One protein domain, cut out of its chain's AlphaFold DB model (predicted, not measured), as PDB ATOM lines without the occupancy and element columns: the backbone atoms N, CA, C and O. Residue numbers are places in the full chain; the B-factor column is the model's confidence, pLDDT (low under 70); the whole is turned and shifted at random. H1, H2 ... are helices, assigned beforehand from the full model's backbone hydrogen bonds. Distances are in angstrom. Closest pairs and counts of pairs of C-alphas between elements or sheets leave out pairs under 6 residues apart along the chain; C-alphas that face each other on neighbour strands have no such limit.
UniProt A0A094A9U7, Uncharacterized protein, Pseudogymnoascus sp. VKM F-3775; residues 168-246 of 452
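AT A GLANCE: This is residues 168 to 246 of the 452 residues of an uncharacterized protein of Pseudogymnoascus sp. VKM F-3775 (UniProt A0A094A9U7). One long helix, H2, has three shorter helices packed crosswise on it: H1 and H3 near its middle, H4 at its first residues, with the far end of H4 reaching H1. The loop of residues 182 to 188 sticks out. The printed part has 79 residues with four named helices, all helix in class, compact, with a radius of gyration of the C-alphas of 12.6 A and spans of 35 by 25 by 23 A.

HOW THE PARTS SIT: H1, residues 172 to 178, and H2, residues 190 to 209, only just touch, with 3 pairs of C-alphas within 8 A, closest at Thr 172 and Leu 199, 6.3 A. H3, residues 215 to 223, touches H2 at a steep tilt of 45 degrees, opposite ways; C-alphas 198 and 221 are closest, 6.9 A. H4, residues 229 to 244, touches residues 190 to 191 of H2. Every O i to N i+4 pair is within hydrogen-bond range in H1, H2 and H3, and 11 of 12 in H4.

IN THESE COORDINATES: H1 begins at C-alpha 172 (-42.685, -10.846, -83.964). H2 is 29.1 A long. H4, 22.3 A, ends at C-alpha 244 (-46.983, -21.083, -70.354).

THE WHOLE: The printed part has no cut. The H1 to H2 link is long. Confidence is low at 168 to 188, 210, 212 and 244 to 246.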
ATOM      1  N   GLY A 168     -42.353 -22.602 -84.330       64.69
ATOM      2  CA  GLY A 168     -42.524 -22.312 -85.757       64.69
ATOM      3  C   GLY A 168     -43.696 -21.374 -86.067       64.69
ATOM      4  O   GLY A 168     -43.681 -20.687 -87.088       64.69
ATOM      5  N   ASP A 169     -44.687 -21.298 -85.176       59.25
ATOM      6  CA  ASP A 169     -45.842 -20.404 -85.309       59.25
ATOM      7  C   ASP A 169     -45.601 -19.024 -84.680       59.25
ATOM      8  O   ASP A 169     -46.424 -18.110 -84.837       59.25
ATOM      9  N   LEU A 170     -44.477 -18.849 -83.977       64.19
ATOM     10  CA  LEU A 170     -44.097 -17.583 -83.370       64.19
ATOM     11  C   LEU A 170     -43.536 -16.631 -84.425       64.19
ATOM     12  O   LEU A 170     -42.548 -16.890 -85.106       64.19
ATOM     13  N   ASN A 171     -44.172 -15.469 -84.531       67.06
ATOM     14  CA  ASN A 171     -43.654 -14.331 -85.275       67.06
ATOM     15  C   ASN A 171     -43.602 -13.107 -84.357       67.06
ATOM     16  O   ASN A 171     -44.221 -13.102 -83.293       67.06
ATOM     17  N   THR A 172     -42.891 -12.057 -84.775       65.88
ATOM     18  CA  THR A 172     -42.685 -10.846 -83.964       65.88
ATOM     19  C   THR A 172     -43.999 -10.280 -83.431       65.88
ATOM     20  O   THR A 172     -44.087  -9.952 -82.254       65.88
ATOM     21  N   LYS A 173     -45.040 -10.220 -84.272       65.06
ATOM     22  CA  LYS A 173     -46.359  -9.722 -83.871       65.06
ATOM     23  C   LYS A 173     -46.992 -10.622 -82.801       65.06
ATOM     24  O   LYS A 173     -47.322 -10.131 -81.734       65.06
ATOM     25  N   ARG A 174     -47.073 -11.936 -83.039       65.69
ATOM     26  CA  ARG A 174     -47.662 -12.903 -82.096       65.69
ATOM     27  C   ARG A 174     -46.922 -12.953 -80.766       65.69
ATOM     28  O   ARG A 174     -47.571 -13.043 -79.737       65.69
ATOM     29  N   MET A 175     -45.592 -12.882 -80.772       68.12
ATOM     30  CA  MET A 175     -44.810 -12.849 -79.535       68.12
ATOM     31  C   MET A 175     -45.170 -11.633 -78.680       68.12
ATOM     32  O   MET A 175     -45.353 -11.768 -77.477       68.12
ATOM     33  N   LEU A 176     -45.304 -10.457 -79.288       67.56
ATOM     34  CA  LEU A 176     -45.651  -9.228 -78.570       67.56
ATOM     35  C   LEU A 176     -47.097  -9.225 -78.082       67.56
ATOM     36  O   LEU A 176     -47.350  -8.810 -76.952       67.56
ATOM     37  N   ASP A 177     -48.013  -9.732 -78.907       64.94
ATOM     38  CA  ASP A 177     -49.427  -9.863 -78.558       64.94
ATOM     39  C   ASP A 177     -49.597 -10.847 -77.376       64.94
ATOM     40  O   ASP A 177     -50.284 -10.544 -76.404       64.94
ATOM     41  N   LEU A 178     -48.898 -11.991 -77.393       61.88
ATOM     42  CA  LEU A 178     -48.904 -12.982 -76.301       61.88
ATOM     43  C   LEU A 178     -48.191 -12.499 -75.030       61.88
ATOM     44  O   LEU A 178     -48.509 -12.956 -73.935       61.88
ATOM     45  N   MET A 179     -47.249 -11.562 -75.155       64.75
ATOM     46  CA  MET A 179     -46.602 -10.884 -74.027       64.75
ATOM     47  C   MET A 179     -47.448  -9.733 -73.449       64.75
ATOM     48  O   MET A 179     -46.939  -8.974 -72.618       64.75
ATOM     49  N   ALA A 180     -48.706  -9.585 -73.894       60.31
ATOM     50  CA  ALA A 180     -49.639  -8.537 -73.475       60.31
ATOM     51  C   ALA A 180     -49.000  -7.136 -73.525       60.31
ATOM     52  O   ALA A 180     -49.078  -6.338 -72.587       60.31
ATOM     53  N   VAL A 181     -48.268  -6.854 -74.608       58.84
ATOM     54  CA  VAL A 181     -47.662  -5.542 -74.831       58.84
ATOM     55  C   VAL A 181     -48.732  -4.608 -75.392       58.84
ATOM     56  O   VAL A 181     -48.863  -4.470 -76.608       58.84
ATOM     57  N   SER A 182     -49.477  -3.950 -74.506       53.09
ATOM     58  CA  SER A 182     -50.421  -2.908 -74.907       53.09
ATOM     59  C   SER A 182     -49.680  -1.787 -75.638       53.09
ATOM     60  O   SER A 182     -48.640  -1.301 -75.180       53.09
ATOM     61  N   ARG A 183     -50.194  -1.403 -76.810       55.06
ATOM     62  CA  ARG A 183     -49.627  -0.324 -77.637       55.06
ATOM     63  C   ARG A 183     -50.125   1.061 -77.231       55.06
ATOM     64  O   ARG A 183     -49.644   2.055 -77.772       55.06
ATOM     65  N   ASP A 184     -51.024   1.123 -76.255       48.53
ATOM     66  CA  ASP A 184     -51.788   2.328 -75.977       48.53
ATOM     67  C   ASP A 184     -51.378   2.936 -74.636       48.53
ATOM     68  O   ASP A 184     -51.538   2.336 -73.574       48.53
ATOM     69  N   GLY A 185     -50.853   4.164 -74.696       49.31
ATOM     70  CA  GLY A 185     -50.844   5.082 -73.552       49.31
ATOM     71  C   GLY A 185     -49.490   5.452 -72.944       49.31
ATOM     72  O   GLY A 185     -49.468   6.248 -72.009       49.31
ATOM     73  N   GLY A 186     -48.357   4.960 -73.457       56.69
ATOM     74  CA  GLY A 186     -47.038   5.379 -72.967       56.69
ATOM     75  C   GLY A 186     -45.885   5.080 -73.931       56.69
ATOM     76  O   GLY A 186     -46.034   4.247 -74.825       56.69
ATOM     77  N   PRO A 187     -44.727   5.753 -73.779       59.66
ATOM     78  CA  PRO A 187     -43.530   5.426 -74.546       59.66
ATOM     79  C   PRO A 187     -43.154   3.959 -74.316       59.66
ATOM     80  O   PRO A 187     -43.153   3.481 -73.178       59.66
ATOM     81  N   MET A 188     -42.853   3.247 -75.405       67.50
ATOM     82  CA  MET A 188     -42.507   1.828 -75.364       67.50
ATOM     83  C   MET A 188     -41.377   1.594 -74.345       67.50
ATOM     84  O   MET A 188     -40.325   2.234 -74.434       67.50
ATOM     85  N   PRO A 189     -41.565   0.685 -73.372       73.81
ATOM     86  CA  PRO A 189     -40.526   0.364 -72.408       73.81
ATOM     87  C   PRO A 189     -39.206  -0.014 -73.088       73.81
ATOM     88  O   PRO A 189     -39.183  -0.784 -74.045       73.81
ATOM     89  N   LEU A 190     -38.087   0.484 -72.560       75.81
ATOM     90  CA  LEU A 190     -36.754   0.287 -73.145       75.81
ATOM     91  C   LEU A 190     -36.383  -1.193 -73.366       75.81
ATOM     92  O   LEU A 190     -35.726  -1.519 -74.351       75.81
ATOM     93  N   TYR A 191     -36.854  -2.102 -72.506       78.31
ATOM     94  CA  TYR A 191     -36.626  -3.540 -72.686       78.31
ATOM     95  C   TYR A 191     -37.321  -4.097 -73.937       78.31
ATOM     96  O   TYR A 191     -36.793  -4.998 -74.583       78.31
ATOM     97  N   LEU A 192     -38.463  -3.530 -74.345       79.56
ATOM     98  CA  LEU A 192     -39.147  -3.932 -75.573       79.56
ATOM     99  C   LEU A 192     -38.399  -3.469 -76.816       79.56
ATOM    100  O   LEU A 192     -38.378  -4.213 -77.790       79.56
ATOM    101  N   HIS A 193     -37.723  -2.317 -76.786       80.81
ATOM    102  CA  HIS A 193     -36.858  -1.902 -77.894       80.81
ATOM    103  C   HIS A 193     -35.731  -2.911 -78.143       80.81
ATOM    104  O   HIS A 193     -35.452  -3.259 -79.291       80.81
ATOM    105  N   ALA A 194     -35.126  -3.428 -77.072       82.62
ATOM    106  CA  ALA A 194     -34.110  -4.465 -77.168       82.62
ATOM    107  C   ALA A 194     -34.682  -5.792 -77.702       82.62
ATOM    108  O   ALA A 194     -34.107  -6.372 -78.622       82.62
ATOM    109  N   VAL A 195     -35.846  -6.229 -77.211       83.12
ATOM    110  CA  VAL A 195     -36.541  -7.428 -77.721       83.12
ATOM    111  C   VAL A 195     -36.901  -7.282 -79.203       83.12
ATOM    112  O   VAL A 195     -36.654  -8.193 -79.990       83.12
ATOM    113  N   TYR A 196     -37.426  -6.127 -79.619       82.50
ATOM    114  CA  TYR A 196     -37.736  -5.837 -81.021       82.50
ATOM    115  C   TYR A 196     -36.497  -5.890 -81.911       82.50
ATOM    116  O   TYR A 196     -36.568  -6.433 -83.014       82.50
ATOM    117  N   ARG A 197     -35.372  -5.335 -81.443       82.81
ATOM    118  CA  ARG A 197     -34.097  -5.383 -82.164       82.81
ATOM    119  C   ARG A 197     -33.661  -6.831 -82.392       82.81
ATOM    120  O   ARG A 197     -33.423  -7.200 -83.537       82.81
ATOM    121  N   ILE A 198     -33.662  -7.653 -81.342       85.56
ATOM    122  CA  ILE A 198     -33.297  -9.076 -81.417       85.56
ATOM    123  C   ILE A 198     -34.216  -9.824 -82.391       85.56
ATOM    124  O   ILE A 198     -33.740 -10.522 -83.282       85.56
ATOM    125  N   LEU A 199     -35.537  -9.648 -82.271       82.12
ATOM    126  CA  LEU A 199     -36.505 -10.309 -83.151       82.12
ATOM    127  C   LEU A 199     -36.358  -9.870 -84.613       82.12
ATOM    128  O   LEU A 199     -36.577 -10.677 -85.515       82.12
ATOM    129  N   ARG A 200     -35.988  -8.609 -84.860       81.31
ATOM    130  CA  ARG A 200     -35.725  -8.092 -86.207       81.31
ATOM    131  C   ARG A 200     -34.439  -8.671 -86.793       81.31
ATOM    132  O   ARG A 200     -34.464  -9.080 -87.946       81.31
ATOM    133  N   GLU A 201     -33.357  -8.725 -86.023       83.06
ATOM    134  CA  GLU A 201     -32.084  -9.334 -86.441       83.06
ATOM    135  C   GLU A 201     -32.276 -10.815 -86.779       83.06
ATOM    136  O   GLU A 201     -31.958 -11.239 -87.887       83.06
ATOM    137  N   MET A 202     -32.930 -11.570 -85.892       81.31
ATOM    138  CA  MET A 202     -33.271 -12.971 -86.155       81.31
ATOM    139  C   MET A 202     -34.137 -13.120 -87.410       81.31
ATOM    140  O   MET A 202     -33.979 -14.082 -88.153       81.31
ATOM    141  N   ARG A 203     -35.046 -12.177 -87.687       77.38
ATOM    142  CA  ARG A 203     -35.885 -12.224 -88.891       77.38
ATOM    143  C   ARG A 203     -35.093 -12.002 -90.178       77.38
ATOM    144  O   ARG A 203     -35.440 -12.605 -91.189       77.38
ATOM    145  N   ILE A 204     -34.074 -11.148 -90.147       79.69
ATOM    146  CA  ILE A 204     -33.180 -10.919 -91.290       79.69
ATOM    147  C   ILE A 204     -32.372 -12.194 -91.560       79.69
ATOM    148  O   ILE A 204     -32.389 -12.699 -92.677       79.69
ATOM    149  N   GLU A 205     -31.793 -12.798 -90.521       80.50
ATOM    150  CA  GLU A 205     -31.039 -14.055 -90.645       80.50
ATOM    151  C   GLU A 205     -31.897 -15.212 -91.180       80.50
ATOM    152  O   GLU A 205     -31.442 -16.010 -91.998       80.50
ATOM    153  N   GLN A 206     -33.171 -15.281 -90.779       76.81
ATOM    154  CA  GLN A 206     -34.123 -16.250 -91.333       76.81
ATOM    155  C   GLN A 206     -34.332 -16.076 -92.840       76.81
ATOM    156  O   GLN A 206     -34.512 -17.064 -93.547       76.81
ATOM    157  N   GLN A 207     -34.349 -14.835 -93.337       74.88
ATOM    158  CA  GLN A 207     -34.534 -14.550 -94.763       74.88
ATOM    159  C   GLN A 207     -33.283 -14.870 -95.582       74.88
ATOM    160  O   GLN A 207     -33.406 -15.270 -96.736       74.88
ATOM    161  N   GLU A 208     -32.103 -14.717 -94.986       75.81
ATOM    162  CA  GLU A 208     -30.825 -14.981 -95.646       75.81
ATOM    163  C   GLU A 208     -30.461 -16.473 -95.654       75.81
ATOM    164  O   GLU A 208     -29.977 -16.983 -96.662       75.81
ATOM    165  N   ILE A 209     -30.712 -17.187 -94.551       75.12
ATOM    166  CA  ILE A 209     -30.248 -18.570 -94.337       75.12
ATOM    167  C   ILE A 209     -31.397 -19.586 -94.510       75.12
ATOM    168  O   ILE A 209     -31.166 -20.786 -94.649       75.12
ATOM    169  N   GLY A 210     -32.653 -19.129 -94.527       68.31
ATOM    170  CA  GLY A 210     -33.831 -19.994 -94.664       68.31
ATOM    171  C   GLY A 210     -34.126 -20.844 -93.423       68.31
ATOM    172  O   GLY A 210     -34.820 -21.856 -93.518       68.31
ATOM    173  N   THR A 211     -33.588 -20.474 -92.260       70.62
ATOM    174  CA  THR A 211     -33.801 -21.192 -90.998       70.62
ATOM    175  C   THR A 211     -35.131 -20.806 -90.346       70.62
ATOM    176  O   THR A 211     -35.662 -19.715 -90.552       70.62
ATOM    177  N   ALA A 212     -35.707 -21.719 -89.559       68.62
ATOM    178  CA  ALA A 212     -36.922 -21.451 -88.789       68.62
ATOM    179  C   ALA A 212     -36.619 -20.637 -87.517       68.62
ATOM    180  O   ALA A 212     -35.479 -20.571 -87.054       68.62
ATOM    181  N   PHE A 213     -37.648 -20.020 -86.928       77.31
ATOM    182  CA  PHE A 213     -37.509 -19.358 -85.630       77.31
ATOM    183  C   PHE A 213     -37.184 -20.380 -84.538       77.31
ATOM    184  O   PHE A 213     -37.881 -21.378 -84.399       77.31
ATOM    185  N   SER A 214     -36.130 -20.105 -83.767       80.00
ATOM    186  CA  SER A 214     -35.729 -20.908 -82.614       80.00
ATOM    187  C   SER A 214     -35.870 -20.074 -81.351       80.00
ATOM    188  O   SER A 214     -35.184 -19.059 -81.183       80.00
ATOM    189  N   TYR A 215     -36.744 -20.513 -80.447       80.19
ATOM    190  CA  TYR A 215     -36.973 -19.799 -79.191       80.19
ATOM    191  C   TYR A 215     -35.751 -19.869 -78.257       80.19
ATOM    192  O   TYR A 215     -35.453 -18.909 -77.545       80.19
ATOM    193  N   ALA A 216     -34.980 -20.957 -78.315       80.31
ATOM    194  CA  ALA A 216     -33.730 -21.097 -77.568       80.31
ATOM    195  C   ALA A 216     -32.691 -20.029 -77.964       80.31
ATOM    196  O   ALA A 216     -32.139 -19.359 -77.094       80.31
ATOM    197  N   ASN A 217     -32.497 -19.810 -79.270       82.44
ATOM    198  CA  ASN A 217     -31.605 -18.768 -79.793       82.44
ATOM    199  C   ASN A 217     -32.088 -17.364 -79.381       82.44
ATOM    200  O   ASN A 217     -31.299 -16.523 -78.953       82.44
ATOM    201  N   PHE A 218     -33.404 -17.127 -79.407       85.31
ATOM    202  CA  PHE A 218     -33.976 -15.882 -78.892       85.31
ATOM    203  C   PHE A 218     -33.622 -15.652 -77.411       85.31
ATOM    204  O   PHE A 218     -33.151 -14.568 -77.064       85.31
ATOM    205  N   LYS A 219     -33.781 -16.662 -76.544       84.56
ATOM    206  CA  LYS A 219     -33.439 -16.543 -75.115       84.56
ATOM    207  C   LYS A 219     -31.959 -16.296 -74.867       84.56
ATOM    208  O   LYS A 219     -31.626 -15.491 -74.002       84.56
ATOM    209  N   GLU A 220     -31.086 -16.939 -75.634       84.31
ATOM    210  CA  GLU A 220     -29.644 -16.706 -75.556       84.31
ATOM    211  C   GLU A 220     -29.298 -15.250 -75.901       84.31
ATOM    212  O   GLU A 220     -28.615 -14.574 -75.134       84.31
ATOM    213  N   ARG A 221     -29.862 -14.705 -76.987       85.12
ATOM    214  CA  ARG A 221     -29.652 -13.296 -77.372       85.12
ATOM    215  C   ARG A 221     -30.221 -12.300 -76.366       85.12
ATOM    216  O   ARG A 221     -29.631 -11.238 -76.154       85.12
ATOM    217  N   VAL A 222     -31.352 -12.623 -75.738       86.00
ATOM    218  CA  VAL A 222     -31.917 -11.808 -74.652       86.00
ATOM    219  C   VAL A 222     -30.987 -11.821 -73.438       86.00
ATOM    220  O   VAL A 222     -30.722 -10.758 -72.888       86.00
ATOM    221  N   ALA A 223     -30.440 -12.981 -73.066       83.81
ATOM    222  CA  ALA A 223     -29.505 -13.110 -71.947       83.81
ATOM    223  C   ALA A 223     -28.164 -12.394 -72.191       83.81
ATOM    224  O   ALA A 223     -27.561 -11.889 -71.248       83.81
ATOM    225  N   LEU A 224     -27.715 -12.321 -73.448       83.75
ATOM    226  CA  LEU A 224     -26.508 -11.588 -73.851       83.75
ATOM    227  C   LEU A 224     -26.706 -10.066 -73.917       83.75
ATOM    228  O   LEU A 224     -25.731  -9.326 -74.034       83.75
ATOM    229  N   THR A 225     -27.947  -9.577 -73.881       83.44
ATOM    230  CA  THR A 225     -28.217  -8.141 -73.938       83.44
ATOM    231  C   THR A 225     -28.089  -7.526 -72.548       83.44
ATOM    232  O   THR A 225     -28.748  -7.963 -71.607       83.44
ATOM    233  N   GLU A 226     -27.292  -6.465 -72.421       76.62
ATOM    234  CA  GLU A 226     -27.166  -5.711 -71.172       76.62
ATOM    235  C   GLU A 226     -28.492  -5.010 -70.832       76.62
ATOM    236  O   GLU A 226     -28.832  -3.958 -71.377       76.62
ATOM    237  N   MET A 227     -29.264  -5.614 -69.931       80.69
ATOM    238  CA  MET A 227     -30.503  -5.052 -69.399       80.69
ATOM    239  C   MET A 227     -30.371  -4.808 -67.901       80.69
ATOM    240  O   MET A 227     -29.807  -5.612 -67.160       80.69
ATOM    241  N   THR A 228     -30.936  -3.700 -67.430       80.50
ATOM    242  CA  THR A 228     -30.984  -3.413 -65.990       80.50
ATOM    243  C   THR A 228     -31.931  -4.390 -65.271       80.50
ATOM    244  O   THR A 228     -32.909  -4.852 -65.865       80.50
ATOM    245  N   PRO A 229     -31.743  -4.673 -63.968       75.06
ATOM    246  CA  PRO A 229     -32.661  -5.531 -63.206       75.06
ATOM    247  C   PRO A 229     -34.125  -5.054 -63.237       75.06
ATOM    248  O   PRO A 229     -35.052  -5.864 -63.261       75.06
ATOM    249  N   ALA A 230     -34.337  -3.734 -63.311       73.56
ATOM    250  CA  ALA A 230     -35.656  -3.114 -63.448       73.56
ATOM    251  C   ALA A 230     -36.315  -3.364 -64.821       73.56
ATOM    252  O   ALA A 230     -37.535  -3.294 -64.940       73.56
ATOM    253  N   GLN A 231     -35.523  -3.666 -65.853       77.69
ATOM    254  CA  GLN A 231     -35.980  -4.057 -67.191       77.69
ATOM    255  C   GLN A 231     -36.191  -5.570 -67.309       77.69
ATOM    256  O   GLN A 231     -37.120  -6.004 -67.988       77.69
ATOM    257  N   LEU A 232     -35.360  -6.360 -66.626       77.88
ATOM    258  CA  LEU A 232     -35.437  -7.819 -66.639       77.88
ATOM    259  C   LEU A 232     -36.674  -8.342 -65.912       77.88
ATOM    260  O   LEU A 232     -37.339  -9.222 -66.438       77.88
ATOM    261  N   SER A 233     -37.026  -7.788 -64.748       77.88
ATOM    262  CA  SER A 233     -38.168  -8.286 -63.963       77.88
ATOM    263  C   SER A 233     -39.501  -8.286 -64.751       77.88
ATOM    264  O   SER A 233     -40.120  -9.348 -64.869       77.88
ATOM    265  N   PRO A 234     -39.911  -7.180 -65.409       77.81
ATOM    266  CA  PRO A 234     -41.104  -7.172 -66.263       77.81
ATOM    267  C   PRO A 234     -40.988  -8.066 -67.502       77.81
ATOM    268  O   PRO A 234     -41.987  -8.621 -67.957       77.81
ATOM    269  N   LEU A 235     -39.786  -8.188 -68.072       80.06
ATOM    270  CA  LEU A 235     -39.551  -9.033 -69.239       80.06
ATOM    271  C   LEU A 235     -39.694 -10.516 -68.876       80.06
ATOM    272  O   LEU A 235     -40.380 -11.239 -69.589       80.06
ATOM    273  N   THR A 236     -39.127 -10.949 -67.750       80.38
ATOM    274  CA  THR A 236     -39.226 -12.325 -67.254       80.38
ATOM    275  C   THR A 236     -40.678 -12.731 -67.045       80.38
ATOM    276  O   THR A 236     -41.087 -13.758 -67.569       80.38
ATOM    277  N   GLN A 237     -41.496 -11.899 -66.392       75.06
ATOM    278  CA  GLN A 237     -42.919 -12.201 -66.183       75.06
ATOM    279  C   GLN A 237     -43.686 -12.386 -67.509       75.06
ATOM    280  O   GLN A 237     -44.571 -13.238 -67.635       75.06
ATOM    281  N   ARG A 238     -43.343 -11.594 -68.530       76.44
ATOM    282  CA  ARG A 238     -43.956 -11.689 -69.864       76.44
ATOM    283  C   ARG A 238     -43.472 -12.919 -70.628       76.44
ATOM    284  O   ARG A 238     -44.282 -13.569 -71.287       76.44
ATOM    285  N   LEU A 239     -42.190 -13.262 -70.510       79.62
ATOM    286  CA  LEU A 239     -41.638 -14.497 -71.063       79.62
ATOM    287  C   LEU A 239     -42.248 -15.725 -70.383       79.62
ATOM    288  O   LEU A 239     -42.643 -16.639 -71.087       79.62
ATOM    289  N   GLU A 240     -42.440 -15.725 -69.063       72.88
ATOM    290  CA  GLU A 240     -43.143 -16.800 -68.343       72.88
ATOM    291  C   GLU A 240     -44.588 -16.966 -68.833       72.88
ATOM    292  O   GLU A 240     -45.070 -18.086 -69.013       72.88
ATOM    293  N   THR A 241     -45.273 -15.852 -69.110       70.19
ATOM    294  CA  THR A 241     -46.627 -15.877 -69.679       70.19
ATOM    295  C   THR A 241     -46.623 -16.507 -71.073       70.19
ATOM    296  O   THR A 241     -47.432 -17.393 -71.341       70.19
ATOM    297  N   LEU A 242     -45.686 -16.117 -71.942       70.25
ATOM    298  CA  LEU A 242     -45.513 -16.716 -73.270       70.25
ATOM    299  C   LEU A 242     -45.164 -18.211 -73.179       70.25
ATOM    300  O   LEU A 242     -45.774 -19.031 -73.863       70.25
ATOM    301  N   GLU A 243     -44.217 -18.570 -72.312       74.00
ATOM    302  CA  GLU A 243     -43.743 -19.939 -72.101       74.00
ATOM    303  C   GLU A 243     -44.845 -20.855 -71.565       74.00
ATOM    304  O   GLU A 243     -44.872 -22.031 -71.919       74.00
ATOM    305  N   SER A 244     -45.808 -20.323 -70.804       68.69
ATOM    306  CA  SER A 244     -46.983 -21.083 -70.354       68.69
ATOM    307  C   SER A 244     -47.849 -21.612 -71.507       68.69
ATOM    308  O   SER A 244     -48.545 -22.618 -71.350       68.69
ATOM    309  N   PHE A 245     -47.766 -20.974 -72.680       60.59
ATOM    310  CA  PHE A 245     -48.427 -21.400 -73.910       60.59
ATOM    311  C   PHE A 245     -47.502 -22.186 -74.845       60.59
ATOM    312  O   PHE A 245     -47.922 -22.497 -75.951       60.59
ATOM    313  N   MET A 246     -46.268 -22.527 -74.461       65.62
ATOM    314  CA  MET A 246     -45.320 -23.264 -75.309       65.62
ATOM    315  C   MET A 246     -45.042 -24.685 -74.783       65.62
ATOM    316  O   MET A 246     -45.239 -24.973 -73.603       65.62
TER     317      MET A 246